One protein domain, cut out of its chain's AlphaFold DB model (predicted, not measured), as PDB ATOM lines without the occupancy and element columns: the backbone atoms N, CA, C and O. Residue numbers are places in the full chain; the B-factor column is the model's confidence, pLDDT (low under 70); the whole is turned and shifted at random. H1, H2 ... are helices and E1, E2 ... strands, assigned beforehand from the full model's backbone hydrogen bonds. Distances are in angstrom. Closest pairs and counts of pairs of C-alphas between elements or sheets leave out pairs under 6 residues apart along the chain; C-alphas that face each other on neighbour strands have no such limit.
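This is residues 2 to 115 of the 273 residues of a protein of Gammaproteobacteria bacterium SG8_11 (UniProt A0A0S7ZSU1). Two separate groups of short parts are joined by one long link, from H2 to H3: in one, helices H3 and H4 meet near their first residues as an L, with the small strand pair E1 and E2 by H3 and the short helix H5 after E2; in the other, H1 and H2 are near each other but not clearly touching. Long loops make much of the rest, and residues 40 to 45, of which 40 to 42 belong to H2, stick out. The printed part has 114 residues with five named helices and two named strands in the order H1, H2, H3, E1, H4, E2, H5; the class is mostly helix, and the sheet, in the order E1, E2, is antiparallel. It is only just compact, close to loose, with a radius of gyration of the C-alphas of 15.7 A, and flat, spanning 48 by 37 by 20 A.

H1, residues 2 to 6, is close to but not clearly touching H2, residues 33 to 42; the closest C-alphas, of Trp 5 and Lys 38, are 7.8 A apart. H3, residues 54 to 68, is apart from both. H3 and E1, residues 70 to 72, have their closest C-alphas at Ala 65 and Ser 71, 5.4 A apart. H3 and H4, residues 74 to 88, touch, with the C-alphas of Ala 57 and Val 78 closest at 4.8 A, and are about perpendicular at 87 degrees. E2, residues 106 to 108, is the antiparallel neighbour of E1 at 147 degrees; N 71 and O 107, 3.2 A apart, are within hydrogen-bond range. H5, residues 109 to 114, is close to but not clearly touching H3, with the C-alphas of Ala 65 and Val 109 closest at 7.2 A. H4 and H5 are apart. Every O i to N i+4 pair is within hydrogen-bond range in H1, H2, H3 and H5, and 9 of 11 are in H4.

H1 begins at C-alpha 2, (-6.910, 30.846, 33.895), and measures 6.2 A. H2 measures 14.4 A, H3 20.7 A, E1 6.2 A and H4 20.8 A, H4 beginning at C-alpha 74, (-7.066, 25.276, 16.051). E2 measures 6.9 A and H5 8.8 A, ending at C-alpha 114, (-12.718, 15.138, -2.369).

The two C-alphas farthest apart, of Asn 8 and Gly 115, are 49.5 A apart. The printed part has no cut. The links H1 to H2, H2 to H3 and H4 to E2 are long. The mean pLDDT of the printed part is 80.8; it is under 70 at residues 66 to 70 and 103 to 115.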
ATOM      1  N   VAL A   2      -7.107  31.984  32.965       91.19
ATOM      2  CA  VAL A   2      -6.910  30.846  33.895       91.19
ATOM      3  C   VAL A   2      -6.084  31.215  35.138       91.19
ATOM      4  O   VAL A   2      -6.488  30.901  36.253       91.19
ATOM      5  N   HIS A   3      -4.975  31.948  34.979       91.44
ATOM      6  CA  HIS A   3      -4.168  32.416  36.119       91.44
ATOM      7  C   HIS A   3      -4.964  33.284  37.099       91.44
ATOM      8  O   HIS A   3      -4.838  33.122  38.308       91.44
ATOM      9  N   ALA A   4      -5.808  34.178  36.580       92.44
ATOM     10  CA  ALA A   4      -6.655  35.035  37.399       92.44
ATOM     11  C   ALA A   4      -7.714  34.220  38.150       92.44
ATOM     12  O   ALA A   4      -7.931  34.464  39.331       92.44
ATOM     13  N   TRP A   5      -8.289  33.196  37.505       92.75
ATOM     14  CA  TRP A   5      -9.237  32.277  38.143       92.75
ATOM     15  C   TRP A   5      -8.594  31.512  39.299       92.75
ATOM     16  O   TRP A   5      -9.102  31.556  40.415       92.75
ATOM     17  N   LYS A   6      -7.432  30.890  39.063       91.56
ATOM     18  CA  LYS A   6      -6.691  30.138  40.091       91.56
ATOM     19  C   LYS A   6      -6.218  31.030  41.249       91.56
ATOM     20  O   LYS A   6      -6.138  30.564  42.378       91.56
ATOM     21  N   ALA A   7      -5.948  32.309  40.987       93.06
ATOM     22  CA  ALA A   7      -5.590  33.305  42.000       93.06
ATOM     23  C   ALA A   7      -6.803  34.024  42.630       93.06
ATOM     24  O   ALA A   7      -6.619  34.980  43.379       93.06
ATOM     25  N   ASN A   8      -8.028  33.606  42.296       91.31
ATOM     26  CA  ASN A   8      -9.285  34.221  42.720       91.31
ATOM     27  C   ASN A   8      -9.367  35.749  42.501       91.31
ATOM     28  O   ASN A   8      -9.904  36.489  43.324       91.31
ATOM     29  N   LYS A   9      -8.821  36.243  41.385       92.88
ATOM     30  CA  LYS A   9      -8.881  37.660  41.000       92.88
ATOM     31  C   LYS A   9     -10.171  37.965  40.238       92.88
ATOM     32  O   LYS A   9     -10.643  37.143  39.463       92.88
ATOM     33  N   ASN A  10     -10.692  39.184  40.376       91.25
ATOM     34  CA  ASN A  10     -11.882  39.641  39.633       91.25
ATOM     35  C   ASN A  10     -11.572  40.133  38.211       91.25
ATOM     36  O   ASN A  10     -12.462  40.240  37.368       91.25
ATOM     37  N   VAL A  11     -10.303  40.430  37.934       92.75
ATOM     38  CA  VAL A  11      -9.822  40.920  36.639       92.75
ATOM     39  C   VAL A  11      -8.640  40.063  36.208       92.75
ATOM     40  O   VAL A  11      -7.819  39.667  37.039       92.75
ATOM     41  N   ALA A  12      -8.572  39.753  34.915       91.56
ATOM     42  CA  ALA A  12      -7.456  39.020  34.347       91.56
ATOM     43  C   ALA A  12      -6.387  39.986  33.847       91.56
ATOM     44  O   ALA A  12      -6.676  40.881  33.059       91.56
ATOM     45  N   ASP A  13      -5.153  39.764  34.292       90.06
ATOM     46  CA  ASP A  13      -4.003  40.542  33.847       90.06
ATOM     47  C   ASP A  13      -3.749  40.292  32.342       90.06
ATOM     48  O   ASP A  13      -3.701  39.124  31.926       90.06
ATOM     49  N   PRO A  14      -3.577  41.347  31.521       88.00
ATOM     50  CA  PRO A  14      -3.216  41.198  30.116       88.00
ATOM     51  C   PRO A  14      -1.854  40.518  29.939       88.00
ATOM     52  O   PRO A  14      -0.861  40.872  30.580       88.00
ATOM     53  N   VAL A  15      -1.786  39.574  29.006       86.12
ATOM     54  CA  VAL A  15      -0.552  38.924  28.564       86.12
ATOM     55  C   VAL A  15       0.049  39.753  27.434       86.12
ATOM     56  O   VAL A  15      -0.389  39.691  26.291       86.12
ATOM     57  N   ARG A  16       1.086  40.534  27.754       83.25
ATOM     58  CA  ARG A  16       1.737  41.452  26.797       83.25
ATOM     59  C   ARG A  16       2.469  40.750  25.652       83.25
ATOM     60  O   ARG A  16       2.712  41.360  24.619       83.25
ATOM     61  N   THR A  17       2.855  39.492  25.847       85.12
ATOM     62  CA  THR A  17       3.588  38.704  24.848       85.12
ATOM     63  C   THR A  17       3.005  37.294  24.797       85.12
ATOM     64  O   THR A  17       3.531  36.392  25.455       85.12
ATOM     65  N   PRO A  18       1.880  37.100  24.085       83.44
ATOM     66  CA  PRO A  18       1.279  35.783  23.917       83.44
ATOM     67  C   PRO A  18       2.270  34.841  23.236       83.44
ATOM     68  O   PRO A  18       2.868  35.185  22.219       83.44
ATOM     69  N   ARG A  19       2.457  33.650  23.807       84.25
ATOM     70  CA  ARG A  19       3.257  32.576  23.212       84.25
ATOM     71  C   ARG A  19       2.307  31.472  22.779       84.25
ATOM     72  O   ARG A  19       2.045  30.557  23.551       84.25
ATOM     73  N   THR A  20       1.745  31.636  21.590       84.56
ATOM     74  CA  THR A  20       0.899  30.637  20.940       84.56
ATOM     75  C   THR A  20       1.056  30.740  19.427       84.56
ATOM     76  O   THR A  20       1.218  31.834  18.882       84.56
ATOM     77  N   HIS A  21       1.015  29.598  18.759       85.31
ATOM     78  CA  HIS A  21       0.940  29.443  17.314       85.31
ATOM     79  C   HIS A  21      -0.502  29.568  16.796       85.31
ATOM     80  O   HIS A  21      -0.713  29.668  15.589       85.31
ATOM     81  N   ILE A  22      -1.499  29.610  17.687       82.69
ATOM     82  CA  ILE A  22      -2.909  29.794  17.338       82.69
ATOM     83  C   ILE A  22      -3.196  31.295  17.239       82.69
ATOM     84  O   ILE A  22      -3.562  31.952  18.215       82.69
ATOM     85  N   ALA A  23      -3.016  31.853  16.041       77.44
ATOM     86  CA  ALA A  23      -3.080  33.297  15.800       77.44
ATOM     87  C   ALA A  23      -4.394  33.949  16.269       77.44
ATOM     88  O   ALA A  23      -4.376  35.044  16.828       77.44
ATOM     89  N   THR A  24      -5.529  33.262  16.115       73.94
ATOM     90  CA  THR A  24      -6.855  33.745  16.546       73.94
ATOM     91  C   THR A  24      -6.991  33.891  18.064       73.94
ATOM     92  O   THR A  24      -7.835  34.654  18.531       73.94
ATOM     93  N   LEU A  25      -6.147  33.211  18.844       77.00
ATOM     94  CA  LEU A  25      -6.127  33.270  20.308       77.00
ATOM     95  C   LEU A  25      -4.978  34.128  20.859       77.00
ATOM     96  O   LEU A  25      -4.907  34.370  22.066       77.00
ATOM     97  N   ALA A  26      -4.099  34.645  19.996       75.06
ATOM     98  CA  ALA A  26      -2.952  35.476  20.358       75.06
ATOM     99  C   ALA A  26      -3.333  36.939  20.682       75.06
ATOM    100  O   ALA A  26      -2.586  37.867  20.381       75.06
ATOM    101  N   THR A  27      -4.498  37.173  21.294       72.06
ATOM    102  CA  THR A  27      -5.023  38.522  21.573       72.06
ATOM    103  C   THR A  27      -4.386  39.170  22.804       72.06
ATOM    104  O   THR A  27      -4.318  40.394  22.894       72.06
ATOM    105  N   GLY A  28      -3.888  38.361  23.748       72.44
ATOM    106  CA  GLY A  28      -3.144  38.796  24.936       72.44
ATOM    107  C   GLY A  28      -3.979  39.471  26.025       72.44
ATOM    108  O   GLY A  28      -3.823  39.136  27.199       72.44
ATOM    109  N   ASP A  29      -4.899  40.365  25.671       81.50
ATOM    110  CA  ASP A  29      -5.797  41.037  26.608       81.50
ATOM    111  C   ASP A  29      -7.214  40.430  26.561       81.50
ATOM    112  O   ASP A  29      -7.910  40.557  25.552       81.50
ATOM    113  N   PRO A  30      -7.679  39.771  27.639       80.75
ATOM    114  CA  PRO A  30      -9.037  39.236  27.702       80.75
ATOM    115  C   PRO A  30     -10.119  40.313  27.908       80.75
ATOM    116  O   PRO A  30     -11.310  39.988  27.880       80.75
ATOM    117  N   GLY A  31      -9.742  41.571  28.158       84.62
ATOM    118  CA  GLY A  31     -10.661  42.677  28.403       84.62
ATOM    119  C   GLY A  31     -11.645  42.396  29.543       84.62
ATOM    120  O   GLY A  31     -11.327  41.758  30.548       84.62
ATOM    121  N   ARG A  32     -12.893  42.855  29.377       89.69
ATOM    122  CA  ARG A  32     -13.974  42.646  30.362       89.69
ATOM    123  C   ARG A  32     -14.562  41.234  30.336       89.69
ATOM    124  O   ARG A  32     -15.312  40.879  31.243       89.69
ATOM    125  N   THR A  33     -14.233  40.430  29.327       86.44
ATOM    126  CA  THR A  33     -14.825  39.103  29.108       86.44
ATOM    127  C   THR A  33     -14.604  38.190  30.306       86.44
ATOM    128  O   THR A  33     -15.543  37.555  30.774       86.44
ATOM    129  N   TYR A  34     -13.389  38.177  30.859       90.56
ATOM    130  CA  TYR A  34     -13.083  37.372  32.040       90.56
ATOM    131  C   TYR A  34     -13.942  37.749  33.250       90.56
ATOM    132  O   TYR A  34     -14.510  36.871  33.893       90.56
ATOM    133  N   THR A  35     -14.054  39.046  33.544       91.62
ATOM    134  CA  THR A  35     -14.826  39.546  34.687       91.62
ATOM    135  C   THR A  35     -16.301  39.170  34.556       91.62
ATOM    136  O   THR A  35     -16.873  38.628  35.497       91.62
ATOM    137  N   LEU A  36     -16.888  39.355  33.367       91.19
ATOM    138  CA  LEU A  36     -18.280  38.980  33.092       91.19
ATOM    139  C   LEU A  36     -18.511  37.464  33.194       91.19
ATOM    140  O   LEU A  36     -19.556  37.026  33.675       91.19
ATOM    141  N   LEU A  37     -17.549  36.652  32.742       89.19
ATOM    142  CA  LEU A  37     -17.625  35.196  32.857       89.19
ATOM    143  C   LEU A  37     -17.533  34.743  34.317       89.19
ATOM    144  O   LEU A  37     -18.362  33.942  34.740       89.19
ATOM    145  N   LYS A  38     -16.575  35.268  35.092       90.12
ATOM    146  CA  LYS A  38     -16.403  34.929  36.515       90.12
ATOM    147  C   LYS A  38     -17.668  35.236  37.311       90.12
ATOM    148  O   LYS A  38     -18.174  34.345  37.981       90.12
ATOM    149  N   GLU A  39     -18.224  36.437  37.153       90.75
ATOM    150  CA  GLU A  39     -19.460  36.845  37.829       90.75
ATOM    151  C   GLU A  39     -20.633  35.907  37.491       90.75
ATOM    152  O   GLU A  39     -21.362  35.461  38.376       90.75
ATOM    153  N   ARG A  40     -20.802  35.535  36.214       89.44
ATOM    154  CA  ARG A  40     -21.855  34.589  35.802       89.44
ATOM    155  C   ARG A  40     -21.652  33.182  36.358       89.44
ATOM    156  O   ARG A  40     -22.644  32.512  36.639       89.44
ATOM    157  N   ILE A  41     -20.408  32.725  36.466       89.50
ATOM    158  CA  ILE A  41     -20.065  31.394  36.977       89.50
ATOM    159  C   ILE A  41     -20.300  31.325  38.493       89.50
ATOM    160  O   ILE A  41     -20.912  30.371  38.971       89.50
ATOM    161  N   GLU A  42     -19.872  32.348  39.237       86.81
ATOM    162  CA  GLU A  42     -20.037  32.431  40.696       86.81
ATOM    163  C   GLU A  42     -21.506  32.583  41.113       86.81
ATOM    164  O   GLU A  42     -21.927  31.972  42.090       86.81
ATOM    165  N   ASN A  43     -22.310  33.322  40.340       86.00
ATOM    166  CA  ASN A  43     -23.731  33.551  40.636       86.00
ATOM    167  C   ASN A  43     -24.664  32.390  40.239       86.00
ATOM    168  O   ASN A  43     -25.871  32.478  40.465       86.00
ATOM    169  N   ARG A  44     -24.151  31.338  39.588       82.62
ATOM    170  CA  ARG A  44     -24.949  30.185  39.136       82.62
ATOM    171  C   ARG A  44     -24.562  28.910  39.884       82.62
ATOM    172  O   ARG A  44     -24.909  28.757  41.048       82.62
ATOM    173  N   SER A  45     -23.880  27.991  39.206       77.75
ATOM    174  CA  SER A  45     -23.640  26.618  39.669       77.75
ATOM    175  C   SER A  45     -22.164  26.353  39.990       77.75
ATOM    176  O   SER A  45     -21.783  25.204  40.203       77.75
ATOM    177  N   GLY A  46     -21.323  27.393  39.985       83.81
ATOM    178  CA  GLY A  46     -19.870  27.245  39.995       83.81
ATOM    179  C   GLY A  46     -19.310  26.841  38.628       83.81
ATOM    180  O   GLY A  46     -20.038  26.684  37.646       83.81
ATOM    181  N   GLY A  47     -17.986  26.726  38.542       86.94
ATOM    182  CA  GLY A  47     -17.289  26.390  37.303       86.94
ATOM    183  C   GLY A  47     -15.781  26.306  37.492       86.94
ATOM    184  O   GLY A  47     -15.264  26.479  38.595       86.94
ATOM    185  N   THR A  48     -15.069  26.024  36.407       88.69
ATOM    186  CA  THR A  48     -13.609  25.914  36.406       88.69
ATOM    187  C   THR A  48     -13.028  26.530  35.139       88.69
ATOM    188  O   THR A  48     -13.701  26.634  34.116       88.69
ATOM    189  N   PHE A  49     -11.768  26.947  35.214       90.94
ATOM    190  CA  PHE A  49     -10.984  27.402  34.072       90.94
ATOM    191  C   PHE A  49      -9.759  26.514  33.946       90.94
ATOM    192  O   PHE A  49      -8.984  26.400  34.898       90.94
ATOM    193  N   GLU A  50      -9.542  25.977  32.750       90.94
ATOM    194  CA  GLU A  50      -8.367  25.173  32.447       90.94
ATOM    195  C   GLU A  50      -7.598  25.760  31.263       90.94
ATOM    196  O   GLU A  50      -8.179  26.338  30.345       90.94
ATOM    197  N   SER A  51      -6.269  25.680  31.335       91.19
ATOM    198  CA  SER A  51      -5.368  26.151  30.283       91.19
ATOM    199  C   SER A  51      -4.875  24.985  29.448       91.19
ATOM    200  O   SER A  51      -4.536  23.926  29.984       91.19
ATOM    201  N   VAL A  52      -4.744  25.242  28.155       91.38
ATOM    202  CA  VAL A  52      -4.339  24.269  27.147       91.38
ATOM    203  C   VAL A  52      -3.101  24.791  26.418       91.38
ATOM    204  O   VAL A  52      -2.985  25.997  26.196       91.38
ATOM    205  N   THR A  53      -2.170  23.901  26.078       91.19
ATOM    206  CA  THR A  53      -1.008  24.209  25.233       91.19
ATOM    207  C   THR A  53      -1.334  24.045  23.748       91.19
ATOM    208  O   THR A  53      -2.239  23.302  23.377       91.19
ATOM    209  N   ASP A  54      -0.555  24.678  22.869       88.56
ATOM    210  CA  ASP A  54      -0.717  24.490  21.420       88.56
ATOM    211  C   ASP A  54      -0.565  23.021  21.002       88.56
ATOM    212  O   ASP A  54      -1.256  22.560  20.101       88.56
ATOM    213  N   GLU A  55       0.307  22.269  21.682       89.31
ATOM    214  CA  GLU A  55       0.477  20.835  21.439       89.31
ATOM    215  C   GLU A  55      -0.777  20.043  21.839       89.31
ATOM    216  O   GLU A  55      -1.219  19.169  21.097       89.31
ATOM    217  N   GLU A  56      -1.381  20.356  22.990       88.44
ATOM    218  CA  GLU A  56      -2.639  19.744  23.429       88.44
ATOM    219  C   GLU A  56      -3.783  20.069  22.449       88.44
ATOM    220  O   GLU A  56      -4.545  19.174  22.082       88.44
ATOM    221  N   ALA A  57      -3.870  21.314  21.971       90.19
ATOM    222  CA  ALA A  57      -4.850  21.728  20.965       90.19
ATOM    223  C   ALA A  57      -4.629  21.013  19.621       90.19
ATOM    224  O   ALA A  57      -5.567  20.468  19.042       90.19
ATOM    225  N   PHE A  58      -3.383  20.929  19.153       85.56
ATOM    226  CA  PHE A  58      -3.029  20.203  17.934       85.56
ATOM    227  C   PHE A  58      -3.386  18.716  18.034       85.56
ATOM    228  O   PHE A  58      -3.970  18.154  17.109       85.56
ATOM    229  N   ARG A  59      -3.103  18.070  19.174       81.94
ATOM    230  CA  ARG A  59      -3.519  16.681  19.421       81.94
ATOM    231  C   ARG A  59      -5.042  16.540  19.389       81.94
ATOM    232  O   ARG A  59      -5.533  15.597  18.778       81.94
ATOM    233  N   ALA A  60      -5.787  17.474  19.981       86.69
ATOM    234  CA  ALA A  60      -7.248  17.448  19.956       86.69
ATOM    235  C   ALA A  60      -7.827  17.562  18.535       86.69
ATOM    236  O   ALA A  60      -8.786  16.857  18.233       86.69
ATOM    237  N   MET A  61      -7.215  18.350  17.639       83.62
ATOM    238  CA  MET A  61      -7.593  18.366  16.214       83.62
ATOM    239  C   MET A  61      -7.468  16.978  15.580       83.62
ATOM    240  O   MET A  61      -8.376  16.519  14.898       83.62
ATOM    241  N   HIS A  62      -6.352  16.288  15.830       78.19
ATOM    242  CA  HIS A  62      -6.112  14.956  15.270       78.19
ATOM    243  C   HIS A  62      -7.071  13.919  15.841       78.19
ATOM    244  O   HIS A  62      -7.480  13.011  15.127       78.19
ATOM    245  N   ILE A  63      -7.416  14.044  17.123       74.62
ATOM    246  CA  ILE A  63      -8.406  13.185  17.770       74.62
ATOM    247  C   ILE A  63      -9.776  13.400  17.119       74.62
ATOM    248  O   ILE A  63     -10.381  12.424  16.690       74.62
ATOM    249  N   ALA A  64     -10.228  14.649  16.970       75.56
ATOM    250  CA  ALA A  64     -11.505  14.959  16.324       75.56
ATOM    251  C   ALA A  64     -11.564  14.437  14.877       75.56
ATOM    252  O   ALA A  64     -12.527  13.772  14.502       75.56
ATOM    253  N   ALA A  65     -10.495  14.638  14.102       72.62
ATOM    254  CA  ALA A  65     -10.424  14.163  12.724       72.62
ATOM    255  C   ALA A  65     -10.405  12.629  12.626       72.62
ATOM    256  O   ALA A  65     -11.109  12.054  11.806       72.62
ATOM    257  N   LYS A  66      -9.619  11.943  13.466       67.62
ATOM    258  CA  LYS A  66      -9.483  10.477  13.403       67.62
ATOM    259  C   LYS A  66     -10.675   9.727  13.976       67.62
ATOM    260  O   LYS A  66     -10.951   8.624  13.522       67.62
ATOM    261  N   MET A  67     -11.300  10.263  15.020       62.69
ATOM    262  CA  MET A  67     -12.363   9.558  15.736       62.69
ATOM    263  C   MET A  67     -13.743   9.877  15.173       62.69
ATOM    264  O   MET A  67     -14.574   8.982  15.114       62.69
ATOM    265  N   GLU A  68     -13.967  11.118  14.733       63.03
ATOM    266  CA  GLU A  68     -15.293  11.591  14.316       63.03
ATOM    267  C   GLU A  68     -15.334  12.034  12.842       63.03
ATOM    268  O   GLU A  68     -16.390  12.422  12.354       63.03
ATOM    269  N   GLY A  69     -14.203  12.025  12.122       66.31
ATOM    270  CA  GLY A  69     -14.128  12.543  10.745       66.31
ATOM    271  C   GLY A  69     -14.255  14.070  10.651       66.31
ATOM    272  O   GLY A  69     -14.399  14.631   9.569       66.31
ATOM    273  N   ILE A  70     -14.203  14.777  11.786       69.19
ATOM    274  CA  ILE A  70     -14.479  16.215  11.839       69.19
ATOM    275  C   ILE A  70     -13.172  16.998  11.742       69.19
ATOM    276  O   ILE A  70     -12.297  16.882  12.606       69.19
ATOM    277  N   SER A  71     -13.069  17.864  10.731       75.50
ATOM    278  CA  SER A  71     -12.026  18.885  10.681       75.50
ATOM    279  C   SER A  71     -12.441  20.086  11.529       75.50
ATOM    280  O   SER A  71     -13.532  20.642  11.372       75.50
ATOM    281  N   ILE A  72     -11.567  20.483  12.452       80.75
ATOM    282  CA  ILE A  72     -11.789  21.630  13.332       80.75
ATOM    283  C   ILE A  72     -10.603  22.586  13.269       80.75
ATOM    284  O   ILE A  72      -9.442  22.172  13.251       80.75
ATOM    285  N   GLU A  73     -10.891  23.884  13.295       82.88
ATOM    286  CA  GLU A  73      -9.850  24.903  13.389       82.88
ATOM    287  C   GLU A  73      -9.115  24.860  14.749       82.88
ATOM    288  O   GLU A  73      -9.696  24.463  15.771       82.88
ATOM    289  N   PRO A  74      -7.860  25.345  14.824       85.00
ATOM    290  CA  PRO A  74      -7.066  25.276  16.051       85.00
ATOM    291  C   PRO A  74      -7.715  25.949  17.271       85.00
ATOM    292  O   PRO A  74      -7.543  25.479  18.394       85.00
ATOM    293  N   ALA A  75      -8.492  27.020  17.076       84.38
ATOM    294  CA  ALA A  75      -9.194  27.687  18.175       84.38
ATOM    295  C   ALA A  75     -10.314  26.824  18.770       84.38
ATOM    296  O   ALA A  75     -10.457  26.755  19.990       84.38
ATOM    297  N   THR A  76     -11.059  26.113  17.920       87.44
ATOM    298  CA  THR A  76     -12.078  25.145  18.344       87.44
ATOM    299  C   THR A  76     -11.433  23.977  19.090       87.44
ATOM    300  O   THR A  76     -11.929  23.546  20.133       87.44
ATOM    301  N   ALA A  77     -10.267  23.520  18.634       89.00
ATOM    302  CA  ALA A  77      -9.544  22.422  19.266       89.00
ATOM    303  C   ALA A  77      -9.093  22.706  20.708       89.00
ATOM    304  O   ALA A  77      -8.977  21.776  21.507       89.00
ATOM    305  N   VAL A  78      -8.909  23.976  21.085       91.06
ATOM    306  CA  VAL A  78      -8.618  24.360  22.476       91.06
ATOM    307  C   VAL A  78      -9.749  23.956  23.424       91.06
ATOM    308  O   VAL A  78      -9.474  23.502  24.536       91.06
ATOM    309  N   ALA A  79     -11.011  24.061  23.001       89.75
ATOM    310  CA  ALA A  79     -12.146  23.654  23.828       89.75
ATOM    311  C   ALA A  79     -12.179  22.132  24.037       89.75
ATOM    312  O   ALA A  79     -12.351  21.669  25.165       89.75
ATOM    313  N   PHE A  80     -11.932  21.355  22.977       89.12
ATOM    314  CA  PHE A  80     -11.847  19.891  23.048       89.12
ATOM    315  C   PHE A  80     -10.675  19.420  23.910       89.12
ATOM    316  O   PHE A  80     -10.844  18.562  24.773       89.12
ATOM    317  N   ALA A  81      -9.497  20.018  23.744       90.81
ATOM    318  CA  ALA A  81      -8.345  19.732  24.589       90.81
ATOM    319  C   ALA A  81      -8.622  20.058  26.070       90.81
ATOM    320  O   ALA A  81      -8.251  19.287  26.958       90.81
ATOM    321  N   GLY A  82      -9.326  21.162  26.339       91.38
ATOM    322  CA  GLY A  82      -9.783  21.527  27.679       91.38
ATOM    323  C   GLY A  82     -10.730  20.485  28.275       91.38
ATOM    324  O   GLY A  82     -10.526  20.063  29.412       91.38
ATOM    325  N   LEU A  83     -11.710  20.016  27.496       88.69
ATOM    326  CA  LEU A  83     -12.613  18.935  27.896       88.69
ATOM    327  C   LEU A  83     -11.841  17.657  28.244       88.69
ATOM    328  O   LEU A  83     -12.009  17.124  29.339       88.69
ATOM    329  N   ILE A  84     -10.955  17.199  27.354       87.25
ATOM    330  CA  ILE A  84     -10.135  15.995  27.566       87.25
ATOM    331  C   ILE A  84      -9.364  16.101  28.889       87.25
ATOM    332  O   ILE A  84      -9.325  15.158  29.677       87.25
ATOM    333  N   LYS A  85      -8.784  17.270  29.170       89.12
ATOM    334  CA  LYS A  85      -8.028  17.524  30.401       89.12
ATOM    335  C   LYS A  85      -8.910  17.527  31.648       89.12
ATOM    336  O   LYS A  85      -8.534  16.941  32.660       89.12
ATOM    337  N   MET A  86     -10.088  18.144  31.580       89.44
ATOM    338  CA  MET A  86     -11.050  18.153  32.687       89.44
ATOM    339  C   MET A  86     -11.590  16.752  32.993       89.44
ATOM    340  O   MET A  86     -11.758  16.412  34.164       89.44
ATOM    341  N   VAL A  87     -11.796  15.916  31.972       85.44
ATOM    342  CA  VAL A  87     -12.166  14.504  32.151       85.44
ATOM    343  C   VAL A  87     -11.032  13.732  32.821       85.44
ATOM    344  O   VAL A  87     -11.263  13.060  33.823       85.44
ATOM    345  N   ARG A  88      -9.789  13.871  32.334       82.31
ATOM    346  CA  ARG A  88      -8.609  13.211  32.930       82.31
ATOM    347  C   ARG A  88      -8.393  13.590  34.391       82.31
ATOM    348  O   ARG A  88      -8.015  12.752  35.201       82.31
ATOM    349  N   ASN A  89      -8.684  14.839  34.743       83.56
ATOM    350  CA  ASN A  89      -8.597  15.327  36.118       83.56
ATOM    351  C   ASN A  89      -9.812  14.939  36.984       83.56
ATOM    352  O   ASN A  89      -9.904  15.380  38.130       83.56
ATOM    353  N   GLY A  90     -10.766  14.164  36.454       82.62
ATOM    354  CA  GLY A  90     -11.975  13.732  37.159       82.62
ATOM    355  C   GLY A  90     -12.976  14.855  37.446       82.62
ATOM    356  O   GLY A  90     -13.869  14.679  38.273       82.62
ATOM    357  N   GLN A  91     -12.828  16.016  36.799       85.88
ATOM    358  CA  GLN A  91     -13.730  17.163  36.960       85.88
ATOM    359  C   GLN A  91     -15.029  16.981  36.169       85.88
ATOM    360  O   GLN A  91     -16.059  17.520  36.562       85.88
ATOM    361  N   ILE A  92     -14.964  16.228  35.070       86.19
ATOM    362  CA  ILE A  92     -16.102  15.816  34.247       86.19
ATOM    363  C   ILE A  92     -16.106  14.290  34.228       86.19
ATOM    364  O   ILE A  92     -15.081  13.669  33.945       86.19
ATOM    365  N   LYS A  93     -17.242  13.682  34.556       82.81
ATOM    366  CA  LYS A  93     -17.408  12.225  34.567       82.81
ATOM    367  C   LYS A  93     -17.842  11.740  33.190       82.81
ATOM    368  O   LYS A  93     -18.487  12.471  32.447       82.81
ATOM    369  N   SER A  94     -17.568  10.475  32.871       72.81
ATOM    370  CA  SER A  94     -18.024   9.871  31.610       72.81
ATOM    371  C   SER A  94     -19.551   9.826  31.477       72.81
ATOM    372  O   SER A  94     -20.060   9.804  30.365       72.81
ATOM    373  N   SER A  95     -20.285   9.874  32.593       81.56
ATOM    374  CA  SER A  95     -21.750   9.970  32.620       81.56
ATOM    375  C   SER A  95     -22.307  11.370  32.344       81.56
ATOM    376  O   SER A  95     -23.523  11.521  32.236       81.56
ATOM    377  N   ASP A  96     -21.464  12.404  32.323       82.19
ATOM    378  CA  ASP A  96     -21.931  13.782  32.229       82.19
ATOM    379  C   ASP A  96     -22.236  14.153  30.774       82.19
ATOM    380  O   ASP A  96     -21.454  13.890  29.859       82.19
ATOM    381  N   VAL A  97     -23.367  14.825  30.555       83.81
ATOM    382  CA  VAL A  97     -23.682  15.422  29.254       83.81
ATOM    383  C   VAL A  97     -22.955  16.756  29.148       83.81
ATOM    384  O   VAL A  97     -23.252  17.699  29.884       83.81
ATOM    385  N   VAL A  98     -22.009  16.842  28.214       83.88
ATOM    386  CA  VAL A  98     -21.202  18.044  27.988       83.88
ATOM    387  C   VAL A  98     -21.653  18.747  26.717       83.88
ATOM    388  O   VAL A  98     -21.649  18.167  25.636       83.88
ATOM    389  N   VAL A  99     -21.985  20.031  26.842       83.50
ATOM    390  CA  VAL A  99     -22.211  20.915  25.694       83.50
ATOM    391  C   VAL A  99     -20.960  21.756  25.487       83.50
ATOM    392  O   VAL A  99     -20.621  22.592  26.327       83.50
ATOM    393  N   ILE A 100     -20.275  21.545  24.365       82.00
ATOM    394  CA  ILE A 100     -19.116  22.346  23.979       82.00
ATOM    395  C   ILE A 100     -19.602  23.465  23.059       82.00
ATOM    396  O   ILE A 100     -20.087  23.211  21.961       82.00
ATOM    397  N   ASN A 101     -19.484  24.711  23.516       80.00
ATOM    398  CA  ASN A 101     -19.764  25.871  22.679       80.00
ATOM    399  C   ASN A 101     -18.459  26.357  22.043       80.00
ATOM    400  O   ASN A 101     -17.620  26.952  22.721       80.00
ATOM    401  N   CYS A 102     -18.311  26.090  20.749       73.62
ATOM    402  CA  CYS A 102     -17.198  26.557  19.941       73.62
ATOM    403  C   CYS A 102     -17.721  27.524  18.885       73.62
ATOM    404  O   CYS A 102     -18.691  27.233  18.190       73.62
ATOM    405  N   THR A 103     -17.056  28.663  18.742       61.97
ATOM    406  CA  THR A 103     -17.272  29.574  17.619       61.97
ATOM    407  C   THR A 103     -16.083  29.428  16.680       61.97
ATOM    408  O   THR A 103     -14.988  29.859  17.035       61.97
ATOM    409  N   GLY A 104     -16.297  28.793  15.530       59.00
ATOM    410  CA  GLY A 104     -15.269  28.472  14.542       59.00
ATOM    411  C   GLY A 104     -15.882  27.755  13.341       59.00
ATOM    412  O   GLY A 104     -17.032  27.321  13.415       59.00
ATOM    413  N   HIS A 105     -15.149  27.641  12.232       57.75
ATOM    414  CA  HIS A 105     -15.624  26.838  11.102       57.75
ATOM    415  C   HIS A 105     -15.416  25.348  11.415       57.75
ATOM    416  O   HIS A 105     -14.318  24.932  11.782       57.75
ATOM    417  N   THR A 106     -16.472  24.550  11.272       52.22
ATOM    418  CA  THR A 106     -16.411  23.083  11.275       52.22
ATOM    419  C   THR A 106     -16.816  22.616   9.890       52.22
ATOM    420  O   THR A 106     -17.948  22.872   9.475       52.22
ATOM    421  N   VAL A 107     -15.904  21.969   9.174       53.25
ATOM    422  CA  VAL A 107     -16.194  21.360   7.872       53.25
ATOM    423  C   VAL A 107     -15.905  19.859   7.962       53.25
ATOM    424  O   VAL A 107     -14.947  19.471   8.641       53.25
ATOM    425  N   PRO A 108     -16.722  18.993   7.339       52.28
ATOM    426  CA  PRO A 108     -16.350  17.597   7.134       52.28
ATOM    427  C   PRO A 108     -14.999  17.550   6.413       52.28
ATOM    428  O   PRO A 108     -14.800  18.275   5.433       52.28
ATOM    429  N   VAL A 109     -14.053  16.743   6.905       50.59
ATOM    430  CA  VAL A 109     -12.696  16.685   6.326       50.59
ATOM    431  C   VAL A 109     -12.729  16.219   4.862       50.59
ATOM    432  O   VAL A 109     -11.852  16.541   4.065       50.59
ATOM    433  N   GLU A 110     -13.789  15.504   4.490       46.94
ATOM    434  CA  GLU A 110     -14.056  14.966   3.163       46.94
ATOM    435  C   GLU A 110     -14.265  16.067   2.116       46.94
ATOM    436  O   GLU A 110     -13.896  15.879   0.957       46.94
ATOM    437  N   GLN A 111     -14.805  17.229   2.502       44.69
ATOM    438  CA  GLN A 111     -15.094  18.316   1.559       44.69
ATOM    439  C   GLN A 111     -13.823  19.014   1.052       44.69
ATOM    440  O   GLN A 111     -13.755  19.374  -0.121       44.69
ATOM    441  N   GLU A 112     -12.780  19.139   1.880       50.50
ATOM    442  CA  GLU A 112     -11.484  19.685   1.442       50.50
ATOM    443  C   GLU A 112     -10.652  18.678   0.630       50.50
ATOM    444  O   GLU A 112      -9.818  19.082  -0.180       50.50
ATOM    445  N   VAL A 113     -10.867  17.372   0.830       49.62
ATOM    446  CA  VAL A 113     -10.074  16.308   0.190       49.62
ATOM    447  C   VAL A 113     -10.683  15.834  -1.137       49.62
ATOM    448  O   VAL A 113      -9.938  15.455  -2.040       49.62
ATOM    449  N   ILE A 114     -12.014  15.842  -1.278       46.00
ATOM    450  CA  ILE A 114     -12.718  15.138  -2.369       46.00
ATOM    451  C   ILE A 114     -13.393  16.102  -3.376       46.00
ATOM    452  O   ILE A 114     -13.704  15.696  -4.495       46.00
ATOM    453  N   GLY A 115     -13.529  17.393  -3.047       50.25
ATOM    454  CA  GLY A 115     -14.207  18.388  -3.891       50.25
ATOM    455  C   GLY A 115     -15.741  18.268  -3.870       50.25
ATOM    456  O   GLY A 115     -16.295  17.253  -3.449       50.25
TER     457      GLY A 115